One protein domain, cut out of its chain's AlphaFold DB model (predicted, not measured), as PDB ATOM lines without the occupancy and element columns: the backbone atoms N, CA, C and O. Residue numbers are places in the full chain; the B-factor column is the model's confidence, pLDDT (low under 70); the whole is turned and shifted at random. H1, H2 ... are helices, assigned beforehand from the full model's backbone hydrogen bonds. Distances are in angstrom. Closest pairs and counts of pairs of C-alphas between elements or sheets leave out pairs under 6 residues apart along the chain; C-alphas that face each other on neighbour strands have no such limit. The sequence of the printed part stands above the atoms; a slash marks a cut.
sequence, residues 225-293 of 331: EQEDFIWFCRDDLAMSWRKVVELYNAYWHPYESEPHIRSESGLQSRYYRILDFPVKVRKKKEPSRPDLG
ATOM      1  N   GLU A 225     142.771 186.286 164.834       94.75
ATOM      2  CA  GLU A 225     141.627 186.785 165.603       94.75
ATOM      3  C   GLU A 225     140.939 187.973 164.917       94.75
ATOM      4  O   GLU A 225     139.715 188.013 164.849       94.75
ATOM      5  N   GLN A 226     141.707 188.906 164.341       95.56
ATOM      6  CA  GLN A 226     141.140 190.025 163.585       95.56
ATOM      7  C   GLN A 226     140.378 189.557 162.340       95.56
ATOM      8  O   GLN A 226     139.347 190.130 162.001       95.56
ATOM      9  N   GLU A 227     140.881 188.537 161.639       95.56
ATOM     10  CA  GLU A 227     140.161 187.937 160.508       95.56
ATOM     11  C   GLU A 227     138.839 187.307 160.951       95.56
ATOM     12  O   GLU A 227     137.806 187.539 160.322       95.56
ATOM     13  N   ASP A 228     138.885 186.528 162.031       93.62
ATOM     14  CA  ASP A 228     137.732 185.811 162.565       93.62
ATOM     15  C   ASP A 228     136.668 186.797 163.096       93.62
ATOM     16  O   ASP A 228     135.477 186.566 162.906       93.62
ATOM     17  N   PHE A 229     137.071 187.952 163.640       95.44
ATOM     18  CA  PHE A 229     136.155 189.039 164.006       95.44
ATOM     19  C   PHE A 229     135.447 189.667 162.812       95.44
ATOM     20  O   PHE A 229     134.225 189.807 162.821       95.44
ATOM     21  N   ILE A 230     136.200 190.038 161.767       95.62
ATOM     22  CA  ILE A 230     135.610 190.613 160.547       95.62
ATOM     23  C   ILE A 230     134.587 189.634 159.969       95.62
ATOM     24  O   ILE A 230     133.517 190.044 159.518       95.62
ATOM     25  N   TRP A 231     134.918 188.342 159.994       93.69
ATOM     26  CA  TRP A 231     134.043 187.298 159.505       93.69
ATOM     27  C   TRP A 231     132.782 187.128 160.364       93.69
ATOM     28  O   TRP A 231     131.688 187.192 159.813       93.69
ATOM     29  N   PHE A 232     132.914 187.016 161.687       92.12
ATOM     30  CA  PHE A 232     131.785 186.899 162.617       92.12
ATOM     31  C   PHE A 232     130.809 188.077 162.501       92.12
ATOM     32  O   PHE A 232     129.605 187.885 162.336       92.12
ATOM     33  N   CYS A 233     131.310 189.318 162.502       94.06
ATOM     34  CA  CYS A 233     130.436 190.486 162.390       94.06
ATOM     35  C   CYS A 233     129.696 190.547 161.043       94.06
ATOM     36  O   CYS A 233     128.573 191.052 160.983       94.06
ATOM     37  N   ARG A 234     130.306 190.059 159.954       94.69
ATOM     38  CA  ARG A 234     129.706 190.098 158.611       94.69
ATOM     39  C   ARG A 234     128.761 188.942 158.323       94.69
ATOM     40  O   ARG A 234     127.699 189.202 157.765       94.69
ATOM     41  N   ASP A 235     129.145 187.717 158.658       89.69
ATOM     42  CA  ASP A 235     128.402 186.511 158.279       89.69
ATOM     43  C   ASP A 235     127.422 186.090 159.375       89.69
ATOM     44  O   ASP A 235     126.260 185.838 159.070       89.69
ATOM     45  N   ASP A 236     127.858 186.057 160.637       87.75
ATOM     46  CA  ASP A 236     127.023 185.563 161.738       87.75
ATOM     47  C   ASP A 236     126.085 186.655 162.277       87.75
ATOM     48  O   ASP A 236     124.913 186.392 162.534       87.75
ATOM     49  N   LEU A 237     126.566 187.900 162.396       87.38
ATOM     50  CA  LEU A 237     125.749 189.035 162.861       87.38
ATOM     51  C   LEU A 237     125.116 189.860 161.729       87.38
ATOM     52  O   LEU A 237     124.373 190.802 162.004       87.38
ATOM     53  N   ALA A 238     125.429 189.551 160.467       90.44
ATOM     54  CA  ALA A 238     124.917 190.251 159.286       90.44
ATOM     55  C   ALA A 238     125.062 191.794 159.326       90.44
ATOM     56  O   ALA A 238     124.265 192.522 158.730       90.44
ATOM     57  N   MET A 239     126.086 192.327 160.006       93.12
ATOM     58  CA  MET A 239     126.248 193.773 160.193       93.12
ATOM     59  C   MET A 239     126.680 194.493 158.912       93.12
ATOM     60  O   MET A 239     127.394 193.945 158.064       93.12
ATOM     61  N   SER A 240     126.299 195.769 158.787       97.00
ATOM     62  CA  SER A 240     126.775 196.637 157.705       97.00
ATOM     63  C   SER A 240     128.266 196.952 157.856       97.00
ATOM     64  O   SER A 240     128.788 197.047 158.968       97.00
ATOM     65  N   TRP A 241     128.962 197.169 156.737       97.31
ATOM     66  CA  TRP A 241     130.402 197.443 156.740       97.31
ATOM     67  C   TRP A 241     130.801 198.640 157.604       97.31
ATOM     68  O   TRP A 241     131.800 198.567 158.316       97.31
ATOM     69  N   ARG A 242     129.982 199.696 157.618       96.81
ATOM     70  CA  ARG A 242     130.191 200.861 158.489       96.81
ATOM     71  C   ARG A 242     130.235 200.468 159.964       96.81
ATOM     72  O   ARG A 242     131.134 200.901 160.679       96.81
ATOM     73  N   LYS A 243     129.313 199.603 160.405       96.94
ATOM     74  CA  LYS A 243     129.270 199.148 161.798       96.94
ATOM     75  C   LYS A 243     130.433 198.218 162.135       96.94
ATOM     76  O   LYS A 243     130.994 198.314 163.219       96.94
ATOM     77  N   VAL A 244     130.833 197.370 161.188       96.75
ATOM     78  CA  VAL A 244     132.015 196.509 161.336       96.75
ATOM     79  C   VAL A 244     133.277 197.346 161.533       96.75
ATOM     80  O   VAL A 244     134.057 197.048 162.429       96.75
ATOM     81  N   VAL A 245     133.470 198.410 160.743       96.62
ATOM     82  CA  VAL A 245     134.611 199.334 160.885       96.62
ATOM     83  C   VAL A 245     134.610 200.010 162.252       96.62
ATOM     84  O   VAL A 245     135.646 200.050 162.911       96.62
ATOM     85  N   GLU A 246     133.456 200.519 162.685       94.81
ATOM     86  CA  GLU A 246     133.294 201.166 163.990       94.81
ATOM     87  C   GLU A 246     133.681 200.218 165.133       94.81
ATOM     88  O   GLU A 246     134.542 200.556 165.942       94.81
ATOM     89  N   LEU A 247     133.112 199.007 165.161       95.06
ATOM     90  CA  LEU A 247     133.403 198.013 166.197       95.06
ATOM     91  C   LEU A 247     134.850 197.518 166.140       95.06
ATOM     92  O   LEU A 247     135.477 197.348 167.183       95.06
ATOM     93  N   TYR A 248     135.396 197.315 164.940       95.44
ATOM     94  CA  TYR A 248     136.785 196.900 164.759       95.44
ATOM     95  C   TYR A 248     137.743 197.952 165.327       95.44
ATOM     96  O   TYR A 248     138.614 197.641 166.137       95.44
ATOM     97  N   ASN A 249     137.570 199.216 164.942       94.06
ATOM     98  CA  ASN A 249     138.439 200.284 165.421       94.06
ATOM     99  C   ASN A 249     138.257 200.514 166.928       94.06
ATOM    100  O   ASN A 249     139.250 200.678 167.625       94.06
ATOM    101  N   ALA A 250     137.031 200.428 167.452       92.44
ATOM    102  CA  ALA A 250     136.779 200.536 168.888       92.44
ATOM    103  C   ALA A 250     137.456 199.421 169.704       92.44
ATOM    104  O   ALA A 250     137.915 199.667 170.816       92.44
ATOM    105  N   TYR A 251     137.521 198.201 169.167       92.50
ATOM    106  CA  TYR A 251     138.068 197.051 169.882       92.50
ATOM    107  C   TYR A 251     139.603 196.963 169.799       92.50
ATOM    108  O   TYR A 251     140.252 196.729 170.815       92.50
ATOM    109  N   TRP A 252     140.203 197.158 168.616       92.06
ATOM    110  CA  TRP A 252     141.666 197.056 168.441       92.06
ATOM    111  C   TRP A 252     142.419 198.367 168.639       92.06
ATOM    112  O   TRP A 252     143.621 198.333 168.897       92.06
ATOM    113  N   HIS A 253     141.740 199.506 168.522       89.00
ATOM    114  CA  HIS A 253     142.348 200.830 168.642       89.00
ATOM    115  C   HIS A 253     141.578 201.719 169.646       89.00
ATOM    116  O   HIS A 253     141.159 202.817 169.286       89.00
ATOM    117  N   PRO A 254     141.373 201.268 170.907       81.81
ATOM    118  CA  PRO A 254     140.559 201.995 171.885       81.81
ATOM    119  C   PRO A 254     141.194 203.295 172.397       81.81
ATOM    120  O   PRO A 254     140.463 204.202 172.788       81.81
ATOM    121  N   TYR A 255     142.528 203.388 172.430       69.38
ATOM    122  CA  TYR A 255     143.222 204.445 173.177       69.38
ATOM    123  C   TYR A 255     143.990 205.455 172.331       69.38
ATOM    124  O   TYR A 255     144.445 206.449 172.888       69.38
ATOM    125  N   GLU A 256     144.159 205.254 171.023       56.50
ATOM    126  CA  GLU A 256     145.238 205.963 170.332       56.50
ATOM    127  C   GLU A 256     144.869 206.585 168.991       56.50
ATOM    128  O   GLU A 256     144.331 205.961 168.076       56.50
ATOM    129  N   SER A 257     145.333 207.829 168.901       57.59
ATOM    130  CA  SER A 257     145.750 208.656 167.767       57.59
ATOM    131  C   SER A 257     146.709 207.973 166.770       57.59
ATOM    132  O   SER A 257     147.387 208.646 165.993       57.59
ATOM    133  N   GLU A 258     146.779 206.643 166.782       62.56
ATOM    134  CA  GLU A 258     147.641 205.827 165.939       62.56
ATOM    135  C   GLU A 258     147.130 205.813 164.483       62.56
ATOM    136  O   GLU A 258     145.925 205.705 164.229       62.56
ATOM    137  N   PRO A 259     148.033 205.853 163.486       63.72
ATOM    138  CA  PRO A 259     147.695 205.976 162.062       63.72
ATOM    139  C   PRO A 259     147.042 204.721 161.449       63.72
ATOM    140  O   PRO A 259     146.894 204.628 160.227       63.72
ATOM    141  N   HIS A 260     146.655 203.737 162.262       74.00
ATOM    142  CA  HIS A 260     146.203 202.423 161.810       74.00
ATOM    143  C   HIS A 260     144.690 202.203 161.886       74.00
ATOM    144  O   HIS A 260     144.240 201.062 161.760       74.00
ATOM    145  N   ILE A 261     143.902 203.281 161.978       88.31
ATOM    146  CA  ILE A 261     142.451 203.222 161.764       88.31
ATOM    147  C   ILE A 261     142.186 202.526 160.425       88.31
ATOM    148  O   ILE A 261     142.651 202.950 159.361       88.31
ATOM    149  N   ARG A 262     141.450 201.414 160.466       92.44
ATOM    150  CA  ARG A 262     141.140 200.664 159.252       92.44
ATOM    151  C   ARG A 262     139.974 201.326 158.534       92.44
ATOM    152  O   ARG A 262     138.961 201.664 159.141       92.44
ATOM    153  N   SER A 263     140.122 201.484 157.222       95.19
ATOM    154  CA  SER A 263     139.046 201.943 156.350       95.19
ATOM    155  C   SER A 263     138.092 200.802 156.000       95.19
ATOM    156  O   SER A 263     138.471 199.626 155.995       95.19
ATOM    157  N   GLU A 264     136.872 201.169 155.603       96.50
ATOM    158  CA  GLU A 264     135.862 200.234 155.099       96.50
ATOM    159  C   GLU A 264     136.396 199.371 153.948       96.50
ATOM    160  O   GLU A 264     136.326 198.144 153.995       96.50
ATOM    161  N   SER A 265     137.035 200.007 152.964       96.50
ATOM    162  CA  SER A 265     137.645 199.333 151.815       96.50
ATOM    163  C   SER A 265     138.757 198.353 152.209       96.50
ATOM    164  O   SER A 265     138.915 197.302 151.586       96.50
ATOM    165  N   GLY A 266     139.522 198.667 153.262       94.94
ATOM    166  CA  GLY A 266     140.577 197.802 153.781       94.94
ATOM    167  C   GLY A 266     140.016 196.521 154.392       94.94
ATOM    168  O   GLY A 266     140.478 195.427 154.056       94.94
ATOM    169  N   LEU A 267     138.983 196.649 155.233       96.25
ATOM    170  CA  LEU A 267     138.304 195.497 155.833       96.25
ATOM    171  C   LEU A 267     137.556 194.666 154.785       96.25
ATOM    172  O   LEU A 267     137.663 193.442 154.809       96.25
ATOM    173  N   GLN A 268     136.889 195.303 153.818       95.94
ATOM    174  CA  GLN A 268     136.239 194.621 152.692       95.94
ATOM    175  C   GLN A 268     137.231 193.790 151.880       95.94
ATOM    176  O   GLN A 268     137.031 192.592 151.677       95.94
ATOM    177  N   SER A 269     138.337 194.404 151.446       95.06
ATOM    178  CA  SER A 269     139.373 193.699 150.687       95.06
ATOM    179  C   SER A 269     139.937 192.520 151.480       95.06
ATOM    180  O   SER A 269     140.146 191.439 150.924       95.06
ATOM    181  N   ARG A 270     140.144 192.695 152.793       94.94
ATOM    182  CA  ARG A 270     140.615 191.615 153.663       94.94
ATOM    183  C   ARG A 270     139.596 190.485 153.767       94.94
ATOM    184  O   ARG A 270     139.984 189.331 153.612       94.94
ATOM    185  N   TYR A 271     138.323 190.805 153.964       95.56
ATOM    186  CA  TYR A 271     137.237 189.833 154.032       95.56
ATOM    187  C   TYR A 271     137.136 188.986 152.768       95.56
ATOM    188  O   TYR A 271     137.149 187.767 152.871       95.56
ATOM    189  N   TYR A 272     137.159 189.584 151.574       91.44
ATOM    190  CA  TYR A 272     137.107 188.797 150.337       91.44
ATOM    191  C   TYR A 272     138.307 187.859 150.174       91.44
ATOM    192  O   TYR A 272     138.135 186.744 149.696       91.44
ATOM    193  N   ARG A 273     139.497 188.238 150.658       91.19
ATOM    194  CA  ARG A 273     140.657 187.327 150.699       91.19
ATOM    195  C   ARG A 273     140.477 186.185 151.700       91.19
ATOM    196  O   ARG A 273     140.927 185.079 151.432       91.19
ATOM    197  N   ILE A 274     139.815 186.437 152.833       88.19
ATOM    198  CA  ILE A 274     139.412 185.386 153.784       88.19
ATOM    199  C   ILE A 274     138.348 184.482 153.145       88.19
ATOM    200  O   ILE A 274     138.277 183.296 153.449       88.19
ATOM    201  N   LEU A 275     137.522 185.002 152.232       83.31
ATOM    202  CA  LEU A 275     136.556 184.174 151.520       83.31
ATOM    203  C   LEU A 275     137.181 183.303 150.426       83.31
ATOM    204  O   LEU A 275     136.622 182.248 150.127       83.31
ATOM    205  N   ASP A 276     138.314 183.735 149.876       74.69
ATOM    206  CA  ASP A 276     139.020 183.106 148.754       74.69
ATOM    207  C   ASP A 276     139.771 181.814 149.135       74.69
ATOM    208  O   ASP A 276     140.519 181.242 148.341       74.69
ATOM    209  N   PHE A 277     139.542 181.290 150.347       60.12
ATOM    210  CA  PHE A 277     139.818 179.881 150.616       60.12
ATOM    211  C   PHE A 277     139.013 179.025 149.628       60.12
ATOM    212  O   PHE A 277     137.820 179.270 149.429       60.12
ATOM    213  N   PRO A 278     139.636 178.010 149.001       56.50
ATOM    214  CA  PRO A 278     139.091 177.351 147.824       56.50
ATOM    215  C   PRO A 278     137.644 176.908 148.052       56.50
ATOM    216  O   PRO A 278     137.359 176.053 148.893       56.50
ATOM    217  N   VAL A 279     136.736 177.471 147.244       51.91
ATOM    218  CA  VAL A 279     135.270 177.273 147.256       51.91
ATOM    219  C   VAL A 279     134.865 175.797 147.363       51.91
ATOM    220  O   VAL A 279     133.821 175.462 147.925       51.91
ATOM    221  N   LYS A 280     135.726 174.895 146.881       56.53
ATOM    222  CA  LYS A 280     135.569 173.435 146.947       56.53
ATOM    223  C   LYS A 280     135.420 172.895 148.378       56.53
ATOM    224  O   LYS A 280     134.760 171.881 148.559       56.53
ATOM    225  N   VAL A 281     135.968 173.576 149.387       57.75
ATOM    226  CA  VAL A 281     135.824 173.196 150.807       57.75
ATOM    227  C   VAL A 281     134.538 173.775 151.416       57.75
ATOM    228  O   VAL A 281     134.001 173.237 152.382       57.75
ATOM    229  N   ARG A 282     134.004 174.856 150.837       54.31
ATOM    230  CA  ARG A 282     132.907 175.640 151.419       54.31
ATOM    231  C   ARG A 282     131.522 175.038 151.183       54.31
ATOM    232  O   ARG A 282     130.668 175.145 152.050       54.31
ATOM    233  N   LYS A 283     131.318 174.332 150.065       55.56
ATOM    234  CA  LYS A 283     130.021 173.709 149.723       55.56
ATOM    235  C   LYS A 283     129.629 172.493 150.575       55.56
ATOM    236  O   LYS A 283     128.522 171.996 150.416       55.56
ATOM    237  N   LYS A 284     130.511 172.001 151.452       57.94
ATOM    238  CA  LYS A 284     130.239 170.841 152.320       57.94
ATOM    239  C   LYS A 284     130.012 171.196 153.789       57.94
ATOM    240  O   LYS A 284     129.822 170.286 154.589       57.94
ATOM    241  N   LYS A 285     130.077 172.477 154.161       55.84
ATOM    242  CA  LYS A 285     129.860 172.882 155.550       55.84
ATOM    243  C   LYS A 285     128.377 173.114 155.776       55.84
ATOM    244  O   LYS A 285     127.754 173.880 155.048       55.84
ATOM    245  N   GLU A 286     127.855 172.374 156.748       56.69
ATOM    246  CA  GLU A 286     126.508 172.521 157.282       56.69
ATOM    247  C   GLU A 286     126.133 173.996 157.484       56.69
ATOM    248  O   GLU A 286     127.017 174.819 157.758       56.69
ATOM    249  N   PRO A 287     124.837 174.336 157.360       57.38
ATOM    250  CA  PRO A 287     124.357 175.673 157.678       57.38
ATOM    251  C   PRO A 287     124.839 176.071 159.077       57.38
ATOM    252  O   PRO A 287     124.674 175.320 160.040       57.38
ATOM    253  N   SER A 288     125.486 177.240 159.158       54.59
ATOM    254  CA  SER A 288     126.022 177.790 160.406       54.59
ATOM    255  C   SER A 288     124.939 177.758 161.487       54.59
ATOM    256  O   SER A 288     123.794 178.122 161.217       54.59
ATOM    257  N   ARG A 289     125.288 177.308 162.697       55.22
ATOM    258  CA  ARG A 289     124.427 177.414 163.885       55.22
ATOM    259  C   ARG A 289     124.894 178.628 164.698       55.22
ATOM    260  O   ARG A 289     125.686 178.443 165.625       55.22
ATOM    261  N   PRO A 290     124.437 179.854 164.366       57.25
ATOM    262  CA  PRO A 290     124.883 181.079 165.038       57.25
ATOM    263  C   PRO A 290     124.574 181.072 166.543       57.25
ATOM    264  O   PRO A 290     125.282 181.707 167.318       57.25
ATOM    265  N   ASP A 291     123.592 180.273 166.967       59.88
ATOM    266  CA  ASP A 291     123.160 180.111 168.361       59.88
ATOM    267  C   ASP A 291     124.270 179.635 169.318       59.88
ATOM    268  O   ASP A 291     124.192 179.835 170.526       59.88
ATOM    269  N   LEU A 292     125.329 179.003 168.797       59.00
ATOM    270  CA  LEU A 292     126.428 178.480 169.616       59.00
ATOM    271  C   LEU A 292     127.647 179.409 169.691       59.00
ATOM    272  O   LEU A 292     128.657 179.011 170.288       59.00
ATOM    273  N   GLY A 293     127.601 180.587 169.051       60.94
ATOM    274  CA  GLY A 293     128.762 181.482 168.928       60.94
ATOM    275  C   GLY A 293     129.983 180.780 168.319       60.94
ATOM    276  O   GLY A 293     131.127 181.086 168.657       60.94
TER     277      GLY A 293
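Overview. This is residues 225 to 293 of the 331 residues of an uncharacterized protein of Tuber magnatum (white Piedmont truffle) (UniProt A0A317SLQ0). Two helices, H1 and H2, fold back as a hairpin, and H3 packs on it to make a small three-helix core, crossing H1 and making a corner with H2 where residues 264 to 268 of H3 meet residues 241 to 245 of H2. Residues 254 to 259 and 276 to 287, with short H4, stick out. The printed part has 69 residues, with helices H1, H2, H3, H4 in that order and no named strand: all helix. It is only just loose, close to compact, radius of gyration of the C-alphas 13.6 A, elongated, spanning 44 by 26 by 19 A.

Arrangement. H1, residues 225 to 236, touches H2, residues 241 to 252, with residues 229 to 234 alone; the closest C-alphas, of Cys 233 and Val 244, are 6.3 A apart. This helical hairpin runs opposite ways at a shallow tilt of 33 degrees, only just short of steep. H3, residues 264 to 275, is about perpendicular to H1, 88 degrees, and touches it; the closest C-alphas, of Ile 230 and Tyr 271, are 6.8 A apart. H3 touches H2 at 89 degrees, about perpendicular; the closest C-alphas, of Val 245 and Glu 264, are 6.0 A apart. H4, residues 279 to 282, is apart from H1, H2 and H3. In H1, H2 and H3 every O i to N i+4 pair is within hydrogen-bond range; H4 is too short for one.

Along the chain. H1 begins at C-alpha 225 (141.627, 186.785, 165.603) and is 15.2 A long, H2 16.2 A, H3 16.5 A. H4 ends at C-alpha 282 (132.907, 175.640, 151.419).

Size, cuts and confidence. The printed part has no cut. The link from H2 to H3 is long. Residues 255 to 259 and 277 to 293 have pLDDT under 70.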